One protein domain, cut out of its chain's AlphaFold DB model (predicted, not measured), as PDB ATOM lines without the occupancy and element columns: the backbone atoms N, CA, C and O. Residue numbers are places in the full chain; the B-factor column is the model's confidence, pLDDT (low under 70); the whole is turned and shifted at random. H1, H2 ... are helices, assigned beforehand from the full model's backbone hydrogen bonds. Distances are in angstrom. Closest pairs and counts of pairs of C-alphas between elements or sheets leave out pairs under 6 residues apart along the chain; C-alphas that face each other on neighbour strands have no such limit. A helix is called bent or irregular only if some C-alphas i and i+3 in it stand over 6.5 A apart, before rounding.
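AT A GLANCE: This is residues 429 to 506 and 535 to 619 of the 619 residues of an uncharacterized protein of Sporothrix schenckii (strain ATCC 58251 / de Perez 2211183) (UniProt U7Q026). Four helices, H3, H4, H6 and H8, make an up-and-down bundle, each running against the one before it in the chain; the long helix H2 packs along H4 on one side of it, and the loose last helices begin with H9, on H6 at the opposite side. Little H1 bridges H2 and H3, and the tail of residues 612 to 619 sticks out. The printed part has 163 residues with ten named helices, H1 to H10 in chain order, and no named strand: all helix. It is compact, with a radius of gyration of the C-alphas of 15.8 A, and spans 49 by 44 by 25 A.

HOW THE PARTS SIT: H2, residues 455 to 477, touches H4, residues 539 to 553, at a shallow tilt of 24 degrees, the same way; C-alphas 469 and 546 are closest, 5.5 A apart. H4 touches H8, residues 587 to 598, at a shallow tilt of 21 degrees, the same way, closest at C-alphas 544 and 588, 4.4 A. H3, residues 488 to 500, and H4 are close but not clearly touching, with closest C-alphas 498 and 543 6.3 A apart, and run opposite ways. The hub, H6, residues 562 to 578, touches four helices, among them H3, at a shallow tilt of 5 degrees, the same way, closest at C-alphas 499 and 572, 7.0 A. With residues 569 to 576 alone H6 touches H8, closest at C-alphas 576 and 589, 7.2 A, opposite ways at a shallow tilt of 33 degrees, only just short of steep. H9, residues 601 to 610, touches H6, closest at C-alphas 610 and 570, 6.6 A. H1, residues 438 to 441, touches H3, closest at C-alphas 441 and 491, 5.1 A, and only just touches H2, with 3 pairs of C-alphas within 8 A, closest at C-alphas 440 and 468, 6.1 A. H5, residues 555 to 559, only just touches H3, with 3 pairs of C-alphas within 8 A, closest at C-alphas 559 and 488, 5.7 A. H7, residues 580 to 584, touches H6 only at the corner, closest at C-alphas 584 and 576, 5.4 A. H9 and H10, residues 612 to 615, meet only through their link. Every O i to N i+4 pair is within hydrogen-bond range in H2 to H8; in H9 2 of 6 are, beside 4 of 7 O i to N i+3 pairs, and H1 and H10 are too short for an i+4 pair.

IN THESE COORDINATES: H2 is 32.5 A long, from C-alpha 455 at (43.664, -14.238, 22.211) to C-alpha 477 at (12.411, -23.246, 21.135). H6 is 24.2 A, H4 21.0 A, H3 18.3 A and H8 16.4 A long. H9 is irregular, with C-alphas 602 and 605 7.2 A apart. H10 ends at C-alpha 615, (27.567, -23.717, -11.930).

THE WHOLE: Residues 507 to 534 are not printed, and C-alphas 506 and 535 are 18.0 A apart across the cut, in the link from H3 to H4. The link from H1 to H2 is long, 13 residues. The C-alphas farthest apart, Ser 430 and Lys 618, are 49.6 A apart. Mean pLDDT of the printed part is 83.6; residues 429 to 433, 535, 601 and 603 to 619 are under 70.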
ATOM      1  N   PRO A 429      -1.513 -17.891  21.412       52.69
ATOM      2  CA  PRO A 429      -1.571 -16.501  20.957       52.69
ATOM      3  C   PRO A 429      -0.832 -15.518  21.883       52.69
ATOM      4  O   PRO A 429      -0.589 -14.385  21.479       52.69
ATOM      5  N   SER A 430      -0.457 -15.915  23.106       54.50
ATOM      6  CA  SER A 430       0.202 -15.017  24.068       54.50
ATOM      7  C   SER A 430       1.705 -14.841  23.829       54.50
ATOM      8  O   SER A 430       2.235 -13.775  24.123       54.50
ATOM      9  N   LEU A 431       2.382 -15.837  23.250       52.70
ATOM     10  CA  LEU A 431       3.814 -15.765  22.916       52.70
ATOM     11  C   LEU A 431       4.102 -14.913  21.673       52.70
ATOM     12  O   LEU A 431       5.245 -14.556  21.422       52.70
ATOM     13  N   GLY A 432       3.077 -14.536  20.902       55.32
ATOM     14  CA  GLY A 432       3.255 -13.653  19.747       55.32
ATOM     15  C   GLY A 432       3.611 -12.203  20.097       55.32
ATOM     16  O   GLY A 432       3.770 -11.414  19.172       55.32
ATOM     17  N   LYS A 433       3.694 -11.842  21.389       68.04
ATOM     18  CA  LYS A 433       3.983 -10.473  21.854       68.04
ATOM     19  C   LYS A 433       5.340 -10.277  22.528       68.04
ATOM     20  O   LYS A 433       5.681  -9.137  22.828       68.04
ATOM     21  N   THR A 434       6.124 -11.326  22.747       70.04
ATOM     22  CA  THR A 434       7.496 -11.154  23.244       70.04
ATOM     23  C   THR A 434       8.362 -10.531  22.156       70.04
ATOM     24  O   THR A 434       8.574 -11.145  21.110       70.04
ATOM     25  N   GLN A 435       8.787  -9.291  22.381       86.19
ATOM     26  CA  GLN A 435       9.758  -8.593  21.544       86.19
ATOM     27  C   GLN A 435      11.136  -9.201  21.805       86.19
ATOM     28  O   GLN A 435      11.487  -9.460  22.959       86.19
ATOM     29  N   ILE A 436      11.884  -9.491  20.745       90.60
ATOM     30  CA  ILE A 436      13.235 -10.032  20.886       90.60
ATOM     31  C   ILE A 436      14.161  -8.857  21.235       90.60
ATOM     32  O   ILE A 436      14.128  -7.860  20.516       90.60
ATOM     33  N   PRO A 437      14.970  -8.941  22.312       91.95
ATOM     34  CA  PRO A 437      15.935  -7.900  22.649       91.95
ATOM     35  C   PRO A 437      16.802  -7.509  21.449       91.95
ATOM     36  O   PRO A 437      17.327  -8.384  20.757       91.95
ATOM     37  N   GLU A 438      16.980  -6.207  21.224       93.84
ATOM     38  CA  GLU A 438      17.676  -5.689  20.039       93.84
ATOM     39  C   GLU A 438      19.100  -6.236  19.918       93.84
ATOM     40  O   GLU A 438      19.502  -6.660  18.840       93.84
ATOM     41  N   TRP A 439      19.832  -6.353  21.028       94.40
ATOM     42  CA  TRP A 439      21.192  -6.898  21.028       94.40
ATOM     43  C   TRP A 439      21.268  -8.361  20.538       94.40
ATOM     44  O   TRP A 439      22.268  -8.764  19.938       94.40
ATOM     45  N   LEU A 440      20.207  -9.161  20.731       95.46
ATOM     46  CA  LEU A 440      20.117 -10.517  20.173       95.46
ATOM     47  C   LEU A 440      19.839 -10.480  18.666       95.46
ATOM     48  O   LEU A 440      20.383 -11.300  17.927       95.46
ATOM     49  N   LEU A 441      19.024  -9.524  18.203       94.62
ATOM     50  CA  LEU A 441      18.783  -9.297  16.772       94.62
ATOM     51  C   LEU A 441      20.020  -8.734  16.064       94.62
ATOM     52  O   LEU A 441      20.254  -9.079  14.911       94.62
ATOM     53  N   LEU A 442      20.863  -7.983  16.778       95.41
ATOM     54  CA  LEU A 442      22.197  -7.550  16.354       95.41
ATOM     55  C   LEU A 442      23.232  -8.689  16.355       95.41
ATOM     56  O   LEU A 442      24.427  -8.446  16.157       95.41
ATOM     57  N   GLY A 443      22.793  -9.932  16.579       93.20
ATOM     58  CA  GLY A 443      23.638 -11.117  16.546       93.20
ATOM     59  C   GLY A 443      24.691 -11.120  17.644       93.20
ATOM     60  O   GLY A 443      25.724 -11.751  17.452       93.20
ATOM     61  N   GLY A 444      24.459 -10.404  18.752       92.52
ATOM     62  CA  GLY A 444      25.428 -10.214  19.828       92.52
ATOM     63  C   GLY A 444      26.530  -9.202  19.510       92.52
ATOM     64  O   GLY A 444      27.475  -9.116  20.280       92.52
ATOM     65  N   GLY A 445      26.454  -8.472  18.393       91.58
ATOM     66  CA  GLY A 445      27.428  -7.450  17.999       91.58
ATOM     67  C   GLY A 445      27.122  -6.050  18.558       91.58
ATOM     68  O   GLY A 445      26.187  -5.892  19.344       91.58
ATOM     69  N   PRO A 446      27.903  -5.019  18.180       94.62
ATOM     70  CA  PRO A 446      28.999  -5.055  17.205       94.62
ATOM     71  C   PRO A 446      30.248  -5.787  17.724       94.62
ATOM     72  O   PRO A 446      30.469  -5.879  18.936       94.62
ATOM     73  N   TYR A 447      31.059  -6.295  16.788       92.54
ATOM     74  CA  TYR A 447      32.310  -7.014  17.048       92.54
ATOM     75  C   TYR A 447      33.499  -6.201  16.519       92.54
ATOM     76  O   TYR A 447      33.796  -6.266  15.326       92.54
ATOM     77  N   PRO A 448      34.178  -5.399  17.357       88.89
ATOM     78  CA  PRO A 448      35.270  -4.559  16.885       88.89
ATOM     79  C   PRO A 448      36.410  -5.423  16.331       88.89
ATOM     80  O   PRO A 448      36.941  -6.292  17.023       88.89
ATOM     81  N   ALA A 449      36.820  -5.152  15.089       88.43
ATOM     82  CA  ALA A 449      37.837  -5.933  14.378       88.43
ATOM     83  C   ALA A 449      39.169  -6.054  15.145       88.43
ATOM     84  O   ALA A 449      39.856  -7.068  15.031       88.43
ATOM     85  N   SER A 450      39.510  -5.055  15.968       87.21
ATOM     86  CA  SER A 450      40.713  -5.061  16.805       87.21
ATOM     87  C   SER A 450      40.701  -6.151  17.881       87.21
ATOM     88  O   SER A 450      41.755  -6.696  18.200       87.21
ATOM     89  N   GLN A 451      39.534  -6.522  18.420       85.57
ATOM     90  CA  GLN A 451      39.446  -7.578  19.435       85.57
ATOM     91  C   GLN A 451      39.674  -8.966  18.831       85.57
ATOM     92  O   GLN A 451      40.307  -9.806  19.468       85.57
ATOM     93  N   ASN A 452      39.261  -9.188  17.581       84.41
ATOM     94  CA  ASN A 452      39.330 -10.502  16.926       84.41
ATOM     95  C   ASN A 452      40.764 -11.007  16.682       84.41
ATOM     96  O   ASN A 452      40.949 -12.190  16.404       84.41
ATOM     97  N   GLN A 453      41.771 -10.132  16.781       88.49
ATOM     98  CA  GLN A 453      43.177 -10.497  16.578       88.49
ATOM     99  C   GLN A 453      43.887 -10.926  17.870       88.49
ATOM    100  O   GLN A 453      44.895 -11.626  17.817       88.49
ATOM    101  N   THR A 454      43.373 -10.530  19.035       92.69
ATOM    102  CA  THR A 454      43.976 -10.887  20.328       92.69
ATOM    103  C   THR A 454      43.372 -12.184  20.864       92.69
ATOM    104  O   THR A 454      42.179 -12.435  20.687       92.69
ATOM    105  N   ARG A 455      44.163 -13.004  21.571       89.75
ATOM    106  CA  ARG A 455      43.664 -14.238  22.211       89.75
ATOM    107  C   ARG A 455      42.507 -13.948  23.173       89.75
ATOM    108  O   ARG A 455      41.486 -14.632  23.145       89.75
ATOM    109  N   GLU A 456      42.653 -12.911  23.994       92.37
ATOM    110  CA  GLU A 456      41.624 -12.484  24.947       92.37
ATOM    111  C   GLU A 456      40.360 -11.995  24.238       92.37
ATOM    112  O   GLU A 456      39.256 -12.387  24.614       92.37
ATOM    113  N   GLY A 457      40.505 -11.210  23.169       92.56
ATOM    114  CA  GLY A 457      39.367 -10.743  22.389       92.56
ATOM    115  C   GLY A 457      38.659 -11.865  21.624       92.56
ATOM    116  O   GLY A 457      37.431 -11.882  21.607       92.56
ATOM    117  N   ARG A 458      39.375 -12.874  21.098       91.62
ATOM    118  CA  ARG A 458      38.743 -14.085  20.529       91.62
ATOM    119  C   ARG A 458      37.979 -14.887  21.575       91.62
ATOM    120  O   ARG A 458      36.887 -15.371  21.281       91.62
ATOM    121  N   LYS A 459      38.512 -15.009  22.793       91.84
ATOM    122  CA  LYS A 459      37.802 -15.662  23.899       91.84
ATOM    123  C   LYS A 459      36.524 -14.897  24.262       91.84
ATOM    124  O   LYS A 459      35.457 -15.504  24.302       91.84
ATOM    125  N   ALA A 460      36.610 -13.576  24.425       92.54
ATOM    126  CA  ALA A 460      35.454 -12.723  24.707       92.54
ATOM    127  C   ALA A 460      34.393 -12.790  23.591       92.54
ATOM    128  O   ALA A 460      33.200 -12.920  23.870       92.54
ATOM    129  N   LEU A 461      34.823 -12.782  22.325       94.01
ATOM    130  CA  LEU A 461      33.962 -12.987  21.160       94.01
ATOM    131  C   LEU A 461      33.243 -14.343  21.229       94.01
ATOM    132  O   LEU A 461      32.024 -14.400  21.057       94.01
ATOM    133  N   ARG A 462      33.976 -15.431  21.498       93.23
ATOM    134  CA  ARG A 462      33.420 -16.790  21.609       93.23
ATOM    135  C   ARG A 462      32.377 -16.866  22.727       93.23
ATOM    136  O   ARG A 462      31.297 -17.414  22.511       93.23
ATOM    137  N   ASP A 463      32.663 -16.271  23.882       93.00
ATOM    138  CA  ASP A 463      31.745 -16.232  25.025       93.00
ATOM    139  C   ASP A 463      30.472 -15.428  24.704       93.00
ATOM    140  O   ASP A 463      29.358 -15.870  25.006       93.00
ATOM    141  N   ARG A 464      30.608 -14.290  24.011       94.58
ATOM    142  CA  ARG A 464      29.475 -13.449  23.592       94.58
ATOM    143  C   ARG A 464      28.597 -14.136  22.546       94.58
ATOM    144  O   ARG A 464      27.372 -14.162  22.693       94.58
ATOM    145  N   LEU A 465      29.207 -14.751  21.532       95.38
ATOM    146  CA  LEU A 465      28.499 -15.537  20.519       95.38
ATOM    147  C   LEU A 465      27.777 -16.731  21.146       95.38
ATOM    148  O   LEU A 465      26.624 -16.997  20.811       95.38
ATOM    149  N   ARG A 466      28.415 -17.422  22.096       94.20
ATOM    150  CA  ARG A 466      27.808 -18.540  22.820       94.20
ATOM    151  C   ARG A 466      26.577 -18.101  23.599       94.20
ATOM    152  O   ARG A 466      25.522 -18.710  23.453       94.20
ATOM    153  N   ALA A 467      26.680 -17.019  24.367       93.45
ATOM    154  CA  ALA A 467      25.549 -16.523  25.138       93.45
ATOM    155  C   ALA A 467      24.391 -16.059  24.234       93.45
ATOM    156  O   ALA A 467      23.225 -16.338  24.518       93.45
ATOM    157  N   THR A 468      24.719 -15.417  23.108       95.38
ATOM    158  CA  THR A 468      23.753 -15.013  22.075       95.38
ATOM    159  C   THR A 468      23.040 -16.223  21.476       95.38
ATOM    160  O   THR A 468      21.811 -16.254  21.399       95.38
ATOM    161  N   PHE A 469      23.802 -17.244  21.084       95.25
ATOM    162  CA  PHE A 469      23.281 -18.482  20.523       95.25
ATOM    163  C   PHE A 469      22.379 -19.220  21.513       95.25
ATOM    164  O   PHE A 469      21.271 -19.614  21.148       95.25
ATOM    165  N   ASP A 470      22.809 -19.356  22.768       92.84
ATOM    166  CA  ASP A 470      22.025 -20.013  23.810       92.84
ATOM    167  C   ASP A 470      20.682 -19.293  23.992       92.84
ATOM    168  O   ASP A 470      19.629 -19.923  23.869       92.84
ATOM    169  N   LEU A 471      20.683 -17.969  24.175       93.30
ATOM    170  CA  LEU A 471      19.459 -17.176  24.344       93.30
ATOM    171  C   LEU A 471      18.538 -17.218  23.118       93.30
ATOM    172  O   LEU A 471      17.339 -17.467  23.267       93.30
ATOM    173  N   LEU A 472      19.069 -17.043  21.904       93.21
ATOM    174  CA  LEU A 472      18.273 -17.164  20.678       93.21
ATOM    175  C   LEU A 472      17.694 -18.569  20.518       93.21
ATOM    176  O   LEU A 472      16.537 -18.710  20.119       93.21
ATOM    177  N   SER A 473      18.461 -19.610  20.852       92.12
ATOM    178  CA  SER A 473      17.982 -20.989  20.772       92.12
ATOM    179  C   SER A 473      16.791 -21.198  21.706       92.12
ATOM    180  O   SER A 473      15.784 -21.775  21.295       92.12
ATOM    181  N   TRP A 474      16.843 -20.635  22.917       89.36
ATOM    182  CA  TRP A 474      15.730 -20.654  23.861       89.36
ATOM    183  C   TRP A 474      14.504 -19.917  23.330       89.36
ATOM    184  O   TRP A 474      13.405 -20.469  23.394       89.36
ATOM    185  N   ILE A 475      14.678 -18.726  22.752       89.42
ATOM    186  CA  ILE A 475      13.579 -17.952  22.150       89.42
ATOM    187  C   ILE A 475      12.924 -18.746  21.014       89.42
ATOM    188  O   ILE A 475      11.701 -18.904  20.991       89.42
ATOM    189  N   VAL A 476      13.722 -19.316  20.109       89.97
ATOM    190  CA  VAL A 476      13.226 -20.147  19.002       89.97
ATOM    191  C   VAL A 476      12.499 -21.385  19.530       89.97
ATOM    192  O   VAL A 476      11.407 -21.712  19.060       89.97
ATOM    193  N   PHE A 477      13.046 -22.066  20.542       85.66
ATOM    194  CA  PHE A 477      12.411 -23.246  21.135       85.66
ATOM    195  C   PHE A 477      11.132 -22.933  21.908       85.66
ATOM    196  O   PHE A 477      10.227 -23.772  21.928       85.66
ATOM    197  N   ALA A 478      11.027 -21.741  22.494       81.65
ATOM    198  CA  ALA A 478       9.803 -21.242  23.107       81.65
ATOM    199  C   ALA A 478       8.726 -20.868  22.069       81.65
ATOM    200  O   ALA A 478       7.588 -20.585  22.437       81.65
ATOM    201  N   GLY A 479       9.051 -20.903  20.770       85.60
ATOM    202  CA  GLY A 479       8.143 -20.517  19.694       85.60
ATOM    203  C   GLY A 479       8.089 -19.008  19.465       85.60
ATOM    204  O   GLY A 479       7.109 -18.527  18.891       85.60
ATOM    205  N   GLY A 480       9.121 -18.282  19.904       85.66
ATOM    206  CA  GLY A 480       9.322 -16.881  19.569       85.66
ATOM    207  C   GLY A 480       9.306 -16.681  18.055       85.66
ATOM    208  O   GLY A 480       9.782 -17.516  17.283       85.66
ATOM    209  N   LYS A 481       8.696 -15.581  17.629       84.85
ATOM    210  CA  LYS A 481       8.640 -15.146  16.234       84.85
ATOM    211  C   LYS A 481       8.987 -13.676  16.212       84.85
ATOM    212  O   LYS A 481       8.549 -12.965  17.114       84.85
ATOM    213  N   LEU A 482       9.686 -13.235  15.169       87.32
ATOM    214  CA  LEU A 482       9.806 -11.801  14.955       87.32
ATOM    215  C   LEU A 482       8.417 -11.191  14.776       87.32
ATOM    216  O   LEU A 482       7.567 -11.707  14.034       87.32
ATOM    217  N   GLN A 483       8.190 -10.103  15.492       85.17
ATOM    218  CA  GLN A 483       7.001  -9.287  15.358       85.17
ATOM    219  C   GLN A 483       7.128  -8.367  14.157       85.17
ATOM    220  O   GLN A 483       8.217  -8.084  13.688       85.17
ATOM    221  N   ARG A 484       6.008  -7.834  13.661       81.01
ATOM    222  CA  ARG A 484       6.050  -6.824  12.587       81.01
ATOM    223  C   ARG A 484       6.833  -5.562  12.967       81.01
ATOM    224  O   ARG A 484       7.247  -4.851  12.064       81.01
ATOM    225  N   ASN A 485       6.986  -5.301  14.262       81.07
ATOM    226  CA  ASN A 485       7.679  -4.126  14.779       81.07
ATOM    227  C   ASN A 485       9.185  -4.354  14.944       81.07
ATOM    228  O   ASN A 485       9.913  -3.377  15.080       81.07
ATOM    229  N   ASP A 486       9.643  -5.609  14.946       83.33
ATOM    230  CA  ASP A 486      11.074  -5.892  14.938       83.33
ATOM    231  C   ASP A 486      11.599  -5.448  13.572       83.33
ATOM    232  O   ASP A 486      11.135  -5.944  12.541       83.33
ATOM    233  N   SER A 487      12.478  -4.449  13.572       81.13
ATOM    234  CA  SER A 487      12.926  -3.802  12.347       81.13
ATOM    235  C   SER A 487      13.819  -4.767  11.568       81.13
ATOM    236  O   SER A 487      14.714  -5.419  12.121       81.13
ATOM    237  N   TRP A 488      13.566  -4.900  10.266       87.19
ATOM    238  CA  TRP A 488      14.424  -5.730   9.423       87.19
ATOM    239  C   TRP A 488      15.845  -5.142   9.397       87.19
ATOM    240  O   TRP A 488      16.810  -5.888   9.238       87.19
ATOM    241  N   GLU A 489      15.975  -3.831   9.625       90.94
ATOM    242  CA  GLU A 489      17.216  -3.076   9.758       90.94
ATOM    243  C   GLU A 489      18.101  -3.651  10.871       90.94
ATOM    244  O   GLU A 489      19.272  -3.939  10.626       90.94
ATOM    245  N   LEU A 490      17.538  -3.912  12.059       91.49
ATOM    246  CA  LEU A 490      18.266  -4.516  13.182       91.49
ATOM    247  C   LEU A 490      18.774  -5.914  12.827       91.49
ATOM    248  O   LEU A 490      19.932  -6.241  13.079       91.49
ATOM    249  N   THR A 491      17.930  -6.738  12.203       90.38
ATOM    250  CA  THR A 491      18.342  -8.091  11.802       90.38
ATOM    251  C   THR A 491      19.363  -8.102  10.671       90.38
ATOM    252  O   THR A 491      20.238  -8.967  10.651       90.38
ATOM    253  N   LEU A 492      19.288  -7.143   9.742       89.55
ATOM    254  CA  LEU A 492      20.296  -6.954   8.703       89.55
ATOM    255  C   LEU A 492      21.626  -6.550   9.333       89.55
ATOM    256  O   LEU A 492      22.655  -7.120   8.987       89.55
ATOM    257  N   GLN A 493      21.604  -5.603  10.268       93.22
ATOM    258  CA  GLN A 493      22.812  -5.171  10.954       93.22
ATOM    259  C   GLN A 493      23.408  -6.305  11.792       93.22
ATOM    260  O   GLN A 493      24.618  -6.507  11.781       93.22
ATOM    261  N   GLY A 494      22.581  -7.124  12.447       93.71
ATOM    262  CA  GLY A 494      23.062  -8.326  13.124       93.71
ATOM    263  C   GLY A 494      23.660  -9.361  12.181       93.71
ATOM    264  O   GLY A 494      24.679  -9.971  12.494       93.71
ATOM    265  N   PHE A 495      23.076  -9.526  10.998       91.66
ATOM    266  CA  PHE A 495      23.651 -10.357   9.949       91.66
ATOM    267  C   PHE A 495      25.004  -9.814   9.465       91.66
ATOM    268  O   PHE A 495      25.950 -10.586   9.330       91.66
ATOM    269  N   GLN A 496      25.128  -8.499   9.263       92.94
ATOM    270  CA  GLN A 496      26.393  -7.843   8.911       92.94
ATOM    271  C   GLN A 496      27.447  -8.036  10.004       92.94
ATOM    272  O   GLN A 496      28.543  -8.500   9.702       92.94
ATOM    273  N   ASN A 497      27.088  -7.812  11.273       94.65
ATOM    274  CA  ASN A 497      27.969  -8.056  12.416       94.65
ATOM    275  C   ASN A 497      28.501  -9.498  12.411       94.65
ATOM    276  O   ASN A 497      29.692  -9.719  12.601       94.65
ATOM    277  N   LEU A 498      27.634 -10.490  12.172       94.24
ATOM    278  CA  LEU A 498      28.029 -11.902  12.099       94.24
ATOM    279  C   LEU A 498      28.929 -12.199  10.898       94.24
ATOM    280  O   LEU A 498      29.848 -13.005  11.017       94.24
ATOM    281  N   LEU A 499      28.684 -11.555   9.754       91.60
ATOM    282  CA  LEU A 499      29.553 -11.676   8.588       91.60
ATOM    283  C   LEU A 499      30.907 -11.014   8.799       91.60
ATOM    284  O   LEU A 499      31.849 -11.440   8.153       91.60
ATOM    285  N   GLU A 500      31.037 -10.006   9.657       92.51
ATOM    286  CA  GLU A 500      32.324  -9.370   9.952       92.51
ATOM    287  C   GLU A 500      33.236 -10.249  10.816       92.51
ATOM    288  O   GLU A 500      34.463 -10.134  10.714       92.51
ATOM    289  N   VAL A 501      32.666 -11.185  11.584       92.54
ATOM    290  CA  VAL A 501      33.412 -12.121  12.433       92.54
ATOM    291  C   VAL A 501      34.377 -12.963  11.600       92.54
ATOM    292  O   VAL A 501      34.006 -13.618  10.621       92.54
ATOM    293  N   ASP A 502      35.651 -12.952  11.987       90.26
ATOM    294  CA  ASP A 502      36.654 -13.829  11.398       90.26
ATOM    295  C   ASP A 502      36.440 -15.267  11.893       90.26
ATOM    296  O   ASP A 502      36.756 -15.617  13.029       90.26
ATOM    297  N   VAL A 503      35.836 -16.082  11.030       88.52
ATOM    298  CA  VAL A 503      35.526 -17.495  11.283       88.52
ATOM    299  C   VAL A 503      36.659 -18.434  10.883       88.52
ATOM    300  O   VAL A 503      36.538 -19.642  11.084       88.52
ATOM    301  N   LEU A 504      37.765 -17.916  10.337       85.73
ATOM    302  CA  LEU A 504      38.913 -18.763  10.049       85.73
ATOM    303  C   LEU A 504      39.513 -19.282  11.368       85.73
ATOM    304  O   LEU A 504      39.668 -18.509  12.327       85.73
ATOM    305  N   PRO A 505      39.850 -20.585  11.440       79.37
ATOM    306  CA  PRO A 505      40.574 -21.119  12.585       79.37
ATOM    307  C   PRO A 505      41.875 -20.326  12.718       79.37
ATOM    308  O   PRO A 505      42.658 -20.268  11.770       79.37
ATOM    309  N   SER A 506      42.079 -19.652  13.853       82.32
ATOM    310  CA  SER A 506      43.383 -19.031  14.103       82.32
ATOM    311  C   SER A 506      44.315 -20.073  14.674       82.32
ATOM    312  O   SER A 506      43.868 -21.048  15.279       82.32
ATOM    313  N   LEU A 535      31.586 -28.281  25.571       53.22
ATOM    314  CA  LEU A 535      31.550 -28.230  24.119       53.22
ATOM    315  C   LEU A 535      32.142 -26.877  23.736       53.22
ATOM    316  O   LEU A 535      31.524 -25.826  23.949       53.22
ATOM    317  N   GLN A 536      33.398 -26.920  23.309       75.27
ATOM    318  CA  GLN A 536      34.082 -25.797  22.713       75.27
ATOM    319  C   GLN A 536      33.538 -25.709  21.292       75.27
ATOM    320  O   GLN A 536      33.952 -26.424  20.388       75.27
ATOM    321  N   TYR A 537      32.493 -24.904  21.121       83.72
ATOM    322  CA  TYR A 537      32.027 -24.575  19.786       83.72
ATOM    323  C   TYR A 537      33.062 -23.655  19.145       83.72
ATOM    324  O   TYR A 537      33.415 -22.626  19.729       83.72
ATOM    325  N   SER A 538      33.520 -24.011  17.945       89.83
ATOM    326  CA  SER A 538      34.307 -23.087  17.133       89.83
ATOM    327  C   SER A 538      33.484 -21.828  16.842       89.83
ATOM    328  O   SER A 538      32.248 -21.874  16.794       89.83
ATOM    329  N   VAL A 539      34.163 -20.700  16.629       90.85
ATOM    330  CA  VAL A 539      33.512 -19.430  16.259       90.85
ATOM    331  C   VAL A 539      32.626 -19.630  15.025       90.85
ATOM    332  O   VAL A 539      31.474 -19.206  15.020       90.85
ATOM    333  N   ASP A 540      33.111 -20.383  14.036       91.25
ATOM    334  CA  ASP A 540      32.363 -20.758  12.832       91.25
ATOM    335  C   ASP A 540      31.076 -21.537  13.134       91.25
ATOM    336  O   ASP A 540      30.015 -21.254  12.577       91.25
ATOM    337  N   THR A 541      31.130 -22.467  14.090       91.83
ATOM    338  CA  THR A 541      29.944 -23.221  14.516       91.83
ATOM    339  C   THR A 541      28.917 -22.321  15.198       91.83
ATOM    340  O   THR A 541      27.717 -22.475  14.967       91.83
ATOM    341  N   LEU A 542      29.367 -21.366  16.017       93.62
ATOM    342  CA  LEU A 542      28.478 -20.416  16.689       93.62
ATOM    343  C   LEU A 542      27.825 -19.456  15.692       93.62
ATOM    344  O   LEU A 542      26.607 -19.287  15.729       93.62
ATOM    345  N   VAL A 543      28.600 -18.881  14.769       92.94
ATOM    346  CA  VAL A 543      28.091 -17.970  13.734       92.94
ATOM    347  C   VAL A 543      27.086 -18.690  12.829       92.94
ATOM    348  O   VAL A 543      25.956 -18.223  12.668       92.94
ATOM    349  N   SER A 544      27.435 -19.875  12.318       92.43
ATOM    350  CA  SER A 544      26.512 -20.743  11.573       92.43
ATOM    351  C   SER A 544      25.241 -21.055  12.373       92.43
ATOM    352  O   SER A 544      24.127 -20.972  11.847       92.43
ATOM    353  N   GLY A 545      25.391 -21.365  13.663       93.06
ATOM    354  CA  GLY A 545      24.284 -21.635  14.569       93.06
ATOM    355  C   GLY A 545      23.322 -20.454  14.696       93.06
ATOM    356  O   GLY A 545      22.112 -20.633  14.545       93.06
ATOM    357  N   ILE A 546      23.845 -19.245  14.916       94.88
ATOM    358  CA  ILE A 546      23.044 -18.019  15.023       94.88
ATOM    359  C   ILE A 546      22.330 -17.723  13.698       94.88
ATOM    360  O   ILE A 546      21.128 -17.454  13.701       94.88
ATOM    361  N   LEU A 547      23.007 -17.870  12.555       93.07
ATOM    362  CA  LEU A 547      22.386 -17.715  11.233       93.07
ATOM    363  C   LEU A 547      21.245 -18.720  11.005       93.07
ATOM    364  O   LEU A 547      20.180 -18.365  10.492       93.07
ATOM    365  N   GLY A 548      21.422 -19.969  11.441       92.27
ATOM    366  CA  GLY A 548      20.367 -20.983  11.423       92.27
ATOM    367  C   GLY A 548      19.172 -20.628  12.320       92.27
ATOM    368  O   GLY A 548      18.019 -20.916  11.971       92.27
ATOM    369  N   LEU A 549      19.416 -19.963  13.453       93.66
ATOM    370  CA  LEU A 549      18.367 -19.462  14.344       93.66
ATOM    371  C   LEU A 549      17.634 -18.260  13.735       93.66
ATOM    372  O   LEU A 549      16.405 -18.246  13.760       93.66
ATOM    373  N   PHE A 550      18.338 -17.322  13.094       92.89
ATOM    374  CA  PHE A 550      17.720 -16.223  12.335       92.89
ATOM    375  C   PHE A 550      16.815 -16.746  11.216       92.89
ATOM    376  O   PHE A 550      15.687 -16.275  11.042       92.89
ATOM    377  N   TYR A 551      17.250 -17.793  10.511       90.84
ATOM    378  CA  TYR A 551      16.402 -18.476   9.535       90.84
ATOM    379  C   TYR A 551      15.151 -19.084  10.175       90.84
ATOM    380  O   TYR A 551      14.045 -18.904   9.665       90.84
ATOM    381  N   SER A 552      15.304 -19.740  11.326       91.08
ATOM    382  CA  SER A 552      14.191 -20.363  12.055       91.08
ATOM    383  C   SER A 552      13.183 -19.344  12.605       91.08
ATOM    384  O   SER A 552      11.988 -19.629  12.658       91.08
ATOM    385  N   LEU A 553      13.653 -18.154  12.982       90.47
ATOM    386  CA  LEU A 553      12.821 -17.024  13.401       90.47
ATOM    387  C   LEU A 553      12.073 -16.357  12.239       90.47
ATOM    388  O   LEU A 553      11.064 -15.679  12.441       90.47
ATOM    389  N   GLY A 554      12.560 -16.573  11.021       87.83
ATOM    390  CA  GLY A 554      11.961 -16.076   9.799       87.83
ATOM    391  C   GLY A 554      12.389 -14.713   9.331       87.83
ATOM    392  O   GLY A 554      11.690 -14.111   8.515       87.83
ATOM    393  N   VAL A 555      13.562 -14.286   9.783       85.19
ATOM    394  CA  VAL A 555      14.227 -13.069   9.328       85.19
ATOM    395  C   VAL A 555      14.268 -13.024   7.792       85.19
ATOM    396  O   VAL A 555      13.717 -12.112   7.179       85.19
ATOM    397  N   PHE A 556      14.792 -14.079   7.158       81.73
ATOM    398  CA  PHE A 556      15.041 -14.096   5.709       81.73
ATOM    399  C   PHE A 556      13.798 -14.270   4.825       81.73
ATOM    400  O   PHE A 556      13.858 -13.960   3.641       81.73
ATOM    401  N   TYR A 557      12.687 -14.799   5.351       80.77
ATOM    402  CA  TYR A 557      11.505 -15.093   4.525       80.77
ATOM    403  C   TYR A 557      10.337 -14.131   4.743       80.77
ATOM    404  O   TYR A 557       9.478 -14.024   3.872       80.77
ATOM    405  N   ARG A 558      10.243 -13.485   5.913       75.84
ATOM    406  CA  ARG A 558       9.070 -12.675   6.280       75.84
ATOM    407  C   ARG A 558       9.335 -11.185   6.345       75.84
ATOM    408  O   ARG A 558       8.398 -10.428   6.116       75.84
ATOM    409  N   GLN A 559      10.543 -10.792   6.724       71.95
ATOM    410  CA  GLN A 559      10.839  -9.400   7.037       71.95
ATOM    411  C   GLN A 559      11.819  -8.757   6.076       71.95
ATOM    412  O   GLN A 559      11.640  -7.592   5.749       71.95
ATOM    413  N   MET A 560      12.832  -9.497   5.627       79.46
ATOM    414  CA  MET A 560      13.897  -8.921   4.818       79.46
ATOM    415  C   MET A 560      13.375  -8.593   3.409       79.46
ATOM    416  O   MET A 560      12.972  -9.514   2.686       79.46
ATOM    417  N   PRO A 561      13.371  -7.311   2.993       82.40
ATOM    418  CA  PRO A 561      13.085  -6.957   1.612       82.40
ATOM    419  C   PRO A 561      14.056  -7.680   0.674       82.40
ATOM    420  O   PRO A 561      15.222  -7.896   1.002       82.40
ATOM    421  N   HIS A 562      13.577  -8.063  -0.505       80.39
ATOM    422  CA  HIS A 562      14.321  -8.947  -1.408       80.39
ATOM    423  C   HIS A 562      15.700  -8.397  -1.814       80.39
ATOM    424  O   HIS A 562      16.689  -9.112  -1.683       80.39
ATOM    425  N   HIS A 563      15.796  -7.106  -2.145       82.42
ATOM    426  CA  HIS A 563      17.065  -6.424  -2.456       82.42
ATOM    427  C   HIS A 563      18.081  -6.453  -1.298       82.42
ATOM    428  O   HIS A 563      19.292  -6.401  -1.496       82.42
ATOM    429  N   ILE A 564      17.595  -6.562  -0.063       82.66
ATOM    430  CA  ILE A 564      18.431  -6.605   1.137       82.66
ATOM    431  C   ILE A 564      18.949  -8.013   1.370       82.66
ATOM    432  O   ILE A 564      20.115  -8.192   1.714       82.66
ATOM    433  N   PHE A 565      18.108  -9.019   1.121       83.50
ATOM    434  CA  PHE A 565      18.554 -10.404   1.089       83.50
ATOM    435  C   PHE A 565      19.609 -10.629  -0.005       83.50
ATOM    436  O   PHE A 565      20.612 -11.293   0.239       83.50
ATOM    437  N   GLU A 566      19.428 -10.035  -1.185       84.04
ATOM    438  CA  GLU A 566      20.429 -10.059  -2.258       84.04
ATOM    439  C   GLU A 566      21.742  -9.406  -1.841       84.04
ATOM    440  O   GLU A 566      22.795 -10.003  -2.038       84.04
ATOM    441  N   SER A 567      21.692  -8.227  -1.215       82.79
ATOM    442  CA  SER A 567      22.886  -7.559  -0.690       82.79
ATOM    443  C   SER A 567      23.588  -8.409   0.379       82.79
ATOM    444  O   SER A 567      24.805  -8.576   0.350       82.79
ATOM    445  N   ALA A 568      22.825  -9.041   1.275       82.36
ATOM    446  CA  ALA A 568      23.335  -9.969   2.282       82.36
ATOM    447  C   ALA A 568      24.035 -11.190   1.662       82.36
ATOM    448  O   ALA A 568      25.134 -11.561   2.079       82.36
ATOM    449  N   VAL A 569      23.428 -11.787   0.636       84.74
ATOM    450  CA  VAL A 569      24.044 -12.858  -0.152       84.74
ATOM    451  C   VAL A 569      25.297 -12.351  -0.860       84.74
ATOM    452  O   VAL A 569      26.324 -13.011  -0.788       84.74
ATOM    453  N   ALA A 570      25.243 -11.191  -1.511       86.63
ATOM    454  CA  ALA A 570      26.371 -10.621  -2.236       86.63
ATOM    455  C   ALA A 570      27.554 -10.344  -1.301       86.63
ATOM    456  O   ALA A 570      28.682 -10.677  -1.648       86.63
ATOM    457  N   MET A 571      27.309  -9.837  -0.087       85.31
ATOM    458  CA  MET A 571      28.334  -9.677   0.949       85.31
ATOM    459  C   MET A 571      28.933 -11.023   1.371       85.31
ATOM    460  O   MET A 571      30.154 -11.149   1.467       85.31
ATOM    461  N   ALA A 572      28.101 -12.048   1.576       83.38
ATOM    462  CA  ALA A 572      28.575 -13.392   1.899       83.38
ATOM    463  C   ALA A 572      29.429 -13.998   0.772       83.38
ATOM    464  O   ALA A 572      30.465 -14.610   1.043       83.38
ATOM    465  N   THR A 573      29.025 -13.802  -0.484       86.89
ATOM    466  CA  THR A 573      29.757 -14.256  -1.670       86.89
ATOM    467  C   THR A 573      31.061 -13.484  -1.837       86.89
ATOM    468  O   THR A 573      32.103 -14.103  -2.030       86.89
ATOM    469  N   ALA A 574      31.043 -12.157  -1.683       89.13
ATOM    470  CA  ALA A 574      32.235 -11.314  -1.728       89.13
ATOM    471  C   ALA A 574      33.243 -11.723  -0.648       89.13
ATOM    472  O   ALA A 574      34.429 -11.875  -0.939       89.13
ATOM    473  N   ARG A 575      32.767 -12.014   0.571       83.24
ATOM    474  CA  ARG A 575      33.605 -12.564   1.644       83.24
ATOM    475  C   ARG A 575      34.110 -13.971   1.328       83.24
ATOM    476  O   ARG A 575      35.238 -14.308   1.666       83.24
ATOM    477  N   GLY A 576      33.322 -14.783   0.627       86.09
ATOM    478  CA  GLY A 576      33.762 -16.076   0.101       86.09
ATOM    479  C   GLY A 576      34.819 -15.981  -0.996       86.09
ATOM    480  O   GLY A 576      35.631 -16.894  -1.141       86.09
ATOM    481  N   VAL A 577      34.843 -14.893  -1.766       88.52
ATOM    482  CA  VAL A 577      35.904 -14.612  -2.740       88.52
ATOM    483  C   VAL A 577      37.163 -14.122  -2.021       88.52
ATOM    484  O   VAL A 577      38.240 -14.653  -2.284       88.52
ATOM    485  N   SER A 578      37.043 -13.186  -1.074       88.37
ATOM    486  CA  SER A 578      38.199 -12.617  -0.366       88.37
ATOM    487  C   SER A 578      38.827 -13.565   0.663       88.37
ATOM    488  O   SER A 578      40.047 -13.608   0.785       88.37
ATOM    489  N   GLY A 579      38.026 -14.371   1.364       83.78
ATOM    490  CA  GLY A 579      38.485 -15.341   2.368       83.78
ATOM    491  C   GLY A 579      39.083 -16.631   1.790       83.78
ATOM    492  O   GLY A 579      39.489 -17.523   2.540       83.78
ATOM    493  N   GLY A 580      39.121 -16.760   0.460       90.47
ATOM    494  CA  GLY A 580      39.697 -17.902  -0.239       90.47
ATOM    495  C   GLY A 580      38.993 -19.238   0.030       90.47
ATOM    496  O   GLY A 580      37.856 -19.319   0.503       90.47
ATOM    497  N   LEU A 581      39.689 -20.334  -0.294       88.51
ATOM    498  CA  LEU A 581      39.143 -21.692  -0.194       88.51
ATOM    499  C   LEU A 581      38.788 -22.083   1.252       88.51
ATOM    500  O   LEU A 581      37.849 -22.848   1.461       88.51
ATOM    501  N   ALA A 582      39.517 -21.557   2.241       86.68
ATOM    502  CA  ALA A 582      39.286 -21.857   3.652       86.68
ATOM    503  C   ALA A 582      37.920 -21.334   4.120       86.68
ATOM    504  O   ALA A 582      37.131 -22.099   4.672       86.68
ATOM    505  N   TYR A 583      37.580 -20.077   3.806       87.53
ATOM    506  CA  TYR A 583      36.266 -19.533   4.148       87.53
ATOM    507  C   TYR A 583      35.138 -20.229   3.376       87.53
ATOM    508  O   TYR A 583      34.096 -20.524   3.952       87.53
ATOM    509  N   ARG A 584      35.342 -20.573   2.095       87.20
ATOM    510  CA  ARG A 584      34.343 -21.330   1.309       87.20
ATOM    511  C   ARG A 584      34.046 -22.721   1.892       87.20
ATOM    512  O   ARG A 584      32.963 -23.252   1.666       87.20
ATOM    513  N   LYS A 585      34.985 -23.304   2.645       90.23
ATOM    514  CA  LYS A 585      34.805 -24.567   3.380       90.23
ATOM    515  C   LYS A 585      34.226 -24.384   4.788       90.23
ATOM    516  O   LYS A 585      33.888 -25.384   5.418       90.23
ATOM    517  N   SER A 586      34.095 -23.147   5.273       89.53
ATOM    518  CA  SER A 586      33.511 -22.862   6.587       89.53
ATOM    519  C   SER A 586      32.041 -23.282   6.653       89.53
ATOM    520  O   SER A 586      31.283 -23.201   5.677       89.53
ATOM    521  N   LEU A 587      31.612 -23.703   7.839       88.95
ATOM    522  CA  LEU A 587      30.228 -24.036   8.137       88.95
ATOM    523  C   LEU A 587      29.323 -22.814   7.947       88.95
ATOM    524  O   LEU A 587      28.192 -22.965   7.479       88.95
ATOM    525  N   THR A 588      29.816 -21.611   8.249       88.74
ATOM    526  CA  THR A 588      29.115 -20.343   8.015       88.74
ATOM    527  C   THR A 588      28.770 -20.173   6.541       88.74
ATOM    528  O   THR A 588      27.592 -20.010   6.212       88.74
ATOM    529  N   TYR A 589      29.745 -20.308   5.635       89.98
ATOM    530  CA  TYR A 589      29.497 -20.188   4.195       89.98
ATOM    531  C   TYR A 589      28.503 -21.243   3.690       89.98
ATOM    532  O   TYR A 589      27.526 -20.914   3.013       89.98
ATOM    533  N   LEU A 590      28.677 -22.506   4.094       91.46
ATOM    534  CA  LEU A 590      27.759 -23.591   3.727       91.46
ATOM    535  C   LEU A 590      26.337 -23.364   4.265       91.46
ATOM    536  O   LEU A 590      25.350 -23.719   3.615       91.46
ATOM    537  N   THR A 591      26.210 -22.760   5.446       89.75
ATOM    538  CA  THR A 591      24.915 -22.423   6.051       89.75
ATOM    539  C   THR A 591      24.224 -21.313   5.276       89.75
ATOM    540  O   THR A 591      23.046 -21.449   4.951       89.75
ATOM    541  N   LEU A 592      24.956 -20.259   4.911       89.54
ATOM    542  CA  LEU A 592      24.445 -19.164   4.085       89.54
ATOM    543  C   LEU A 592      23.965 -19.668   2.728       89.54
ATOM    544  O   LEU A 592      22.868 -19.332   2.285       89.54
ATOM    545  N   GLN A 593      24.733 -20.561   2.112       89.91
ATOM    546  CA  GLN A 593      24.357 -21.168   0.848       89.91
ATOM    547  C   GLN A 593      23.077 -22.014   0.961       89.91
ATOM    548  O   GLN A 593      22.202 -21.950   0.094       89.91
ATOM    549  N   ARG A 594      22.925 -22.785   2.046       90.29
ATOM    550  CA  ARG A 594      21.690 -23.538   2.319       90.29
ATOM    551  C   ARG A 594      20.501 -22.615   2.545       90.29
ATOM    552  O   ARG A 594      19.435 -22.877   1.995       90.29
ATOM    553  N   ILE A 595      20.680 -21.549   3.327       86.62
ATOM    554  CA  ILE A 595      19.641 -20.541   3.568       86.62
ATOM    555  C   ILE A 595      19.179 -19.970   2.232       86.62
ATOM    556  O   ILE A 595      17.981 -19.983   1.955       86.62
ATOM    557  N   ALA A 596      20.115 -19.572   1.373       85.43
ATOM    558  CA  ALA A 596      19.800 -19.036   0.062       85.43
ATOM    559  C   ALA A 596      19.057 -20.015  -0.851       85.43
ATOM    560  O   ALA A 596      18.096 -19.631  -1.516       85.43
ATOM    561  N   PHE A 597      19.432 -21.296  -0.841       85.65
ATOM    562  CA  PHE A 597      18.740 -22.307  -1.639       85.65
ATOM    563  C   PHE A 597      17.290 -22.545  -1.185       85.65
ATOM    564  O   PHE A 597      16.426 -22.896  -1.998       85.65
ATOM    565  N   LEU A 598      17.026 -22.363   0.112       84.98
ATOM    566  CA  LEU A 598      15.712 -22.540   0.729       84.98
ATOM    567  C   LEU A 598      14.791 -21.324   0.573       84.98
ATOM    568  O   LEU A 598      13.597 -21.444   0.859       84.98
ATOM    569  N   VAL A 599      15.300 -20.171   0.127       79.75
ATOM    570  CA  VAL A 599      14.447 -19.010  -0.140       79.75
ATOM    571  C   VAL A 599      13.530 -19.318  -1.343       79.75
ATOM    572  O   VAL A 599      13.990 -19.888  -2.341       79.75
ATOM    573  N   PRO A 600      12.214 -19.016  -1.259       75.10
ATOM    574  CA  PRO A 600      11.241 -19.350  -2.300       75.10
ATOM    575  C   PRO A 600      11.653 -18.876  -3.698       75.10
ATOM    576  O   PRO A 600      12.268 -17.826  -3.850       75.10
ATOM    577  N   ALA A 601      11.258 -19.631  -4.730       68.06
ATOM    578  CA  ALA A 601      11.666 -19.420  -6.124       68.06
ATOM    579  C   ALA A 601      11.373 -18.020  -6.681       68.06
ATOM    580  O   ALA A 601      12.104 -17.557  -7.554       68.06
ATOM    581  N   ASN A 602      10.381 -17.323  -6.128       70.32
ATOM    582  CA  ASN A 602      10.080 -15.935  -6.480       70.32
ATOM    583  C   ASN A 602      11.278 -14.998  -6.217       70.32
ATOM    584  O   ASN A 602      11.381 -13.963  -6.859       70.32
ATOM    585  N   ASN A 603      12.218 -15.416  -5.359       61.29
ATOM    586  CA  ASN A 603      13.476 -14.731  -5.064       61.29
ATOM    587  C   ASN A 603      14.716 -15.385  -5.711       61.29
ATOM    588  O   ASN A 603      15.823 -14.894  -5.515       61.29
ATOM    589  N   LYS A 604      14.591 -16.504  -6.445       61.94
ATOM    590  CA  LYS A 604      15.756 -17.262  -6.960       61.94
ATOM    591  C   LYS A 604      16.428 -16.632  -8.177       61.94
ATOM    592  O   LYS A 604      17.587 -16.948  -8.437       61.94
ATOM    593  N   ARG A 605      15.715 -15.795  -8.938       63.12
ATOM    594  CA  ARG A 605      16.197 -15.284 -10.232       63.12
ATOM    595  C   ARG A 605      17.493 -14.486 -10.081       63.12
ATOM    596  O   ARG A 605      18.451 -14.749 -10.793       63.12
ATOM    597  N   SER A 606      17.556 -13.637  -9.069       60.79
ATOM    598  CA  SER A 606      18.734 -12.843  -8.730       60.79
ATOM    599  C   SER A 606      19.834 -13.635  -8.029       60.79
ATOM    600  O   SER A 606      21.008 -13.332  -8.198       60.79
ATOM    601  N   PHE A 607      19.507 -14.717  -7.316       58.65
ATOM    602  CA  PHE A 607      20.548 -15.577  -6.744       58.65
ATOM    603  C   PHE A 607      21.396 -16.257  -7.830       58.65
ATOM    604  O   PHE A 607      22.611 -16.375  -7.683       58.65
ATOM    605  N   LEU A 608      20.768 -16.678  -8.933       63.82
ATOM    606  CA  LEU A 608      21.480 -17.253 -10.079       63.82
ATOM    607  C   LEU A 608      22.374 -16.227 -10.790       63.82
ATOM    608  O   LEU A 608      23.419 -16.605 -11.310       63.82
ATOM    609  N   GLU A 609      21.996 -14.948 -10.780       69.60
ATOM    610  CA  GLU A 609      22.794 -13.864 -11.369       69.60
ATOM    611  C   GLU A 609      23.969 -13.438 -10.475       69.60
ATOM    612  O   GLU A 609      25.032 -13.103 -10.987       69.60
ATOM    613  N   ILE A 610      23.813 -13.499  -9.147       63.65
ATOM    614  CA  ILE A 610      24.848 -13.087  -8.178       63.65
ATOM    615  C   ILE A 610      25.914 -14.181  -7.962       63.65
ATOM    616  O   ILE A 610      27.037 -13.884  -7.559       63.65
ATOM    617  N   MET A 611      25.599 -15.450  -8.244       61.24
ATOM    618  CA  MET A 611      26.501 -16.600  -8.040       61.24
ATOM    619  C   MET A 611      26.828 -17.363  -9.346       61.24
ATOM    620  O   MET A 611      26.639 -18.582  -9.404       61.24
ATOM    621  N   PRO A 612      27.360 -16.710 -10.400       61.00
ATOM    622  CA  PRO A 612      27.652 -17.381 -11.670       61.00
ATOM    623  C   PRO A 612      28.776 -18.427 -11.547       61.00
ATOM    624  O   PRO A 612      28.774 -19.421 -12.271       61.00
ATOM    625  N   GLU A 613      29.703 -18.266 -10.591       56.50
ATOM    626  CA  GLU A 613      30.779 -19.241 -10.336       56.50
ATOM    627  C   GLU A 613      30.252 -20.616  -9.891       56.50
ATOM    628  O   GLU A 613      30.926 -21.631 -10.070       56.50
ATOM    629  N   TYR A 614      29.033 -20.678  -9.349       48.67
ATOM    630  CA  TYR A 614      28.511 -21.872  -8.690       48.67
ATOM    631  C   TYR A 614      28.178 -23.013  -9.660       48.67
ATOM    632  O   TYR A 614      28.282 -24.181  -9.297       48.67
ATOM    633  N   PHE A 615      27.817 -22.696 -10.905       50.60
ATOM    634  CA  PHE A 615      27.567 -23.717 -11.930       50.60
ATOM    635  C   PHE A 615      28.832 -24.156 -12.674       50.60
ATOM    636  O   PHE A 615      28.818 -25.195 -13.329       50.60
ATOM    637  N   ASN A 616      29.933 -23.410 -12.538       50.42
ATOM    638  CA  ASN A 616      31.223 -23.781 -13.122       50.42
ATOM    639  C   ASN A 616      32.106 -24.603 -12.174       50.42
ATOM    640  O   ASN A 616      33.074 -25.218 -12.623       50.42
ATOM    641  N   MET A 617      31.766 -24.683 -10.885       41.94
ATOM    642  CA  MET A 617      32.364 -25.664  -9.982       41.94
ATOM    643  C   MET A 617      31.719 -27.032 -10.224       41.94
ATOM    644  O   MET A 617      30.645 -27.333  -9.707       41.94
ATOM    645  N   LYS A 618      32.375 -27.858 -11.048       34.52
ATOM    646  CA  LYS A 618      32.057 -29.288 -11.158       34.52
ATOM    647  C   LYS A 618      32.208 -29.926  -9.772       34.52
ATOM    648  O   LYS A 618      33.309 -29.921  -9.224       34.52
ATOM    649  N   PHE A 619      31.090 -30.407  -9.235       35.46
ATOM    650  CA  PHE A 619      31.012 -31.207  -8.011       35.46
ATOM    651  C   PHE A 619      31.463 -32.644  -8.242       35.46
ATOM    652  O   PHE A 619      31.168 -33.176  -9.339       35.46
TER     653      PHE A 619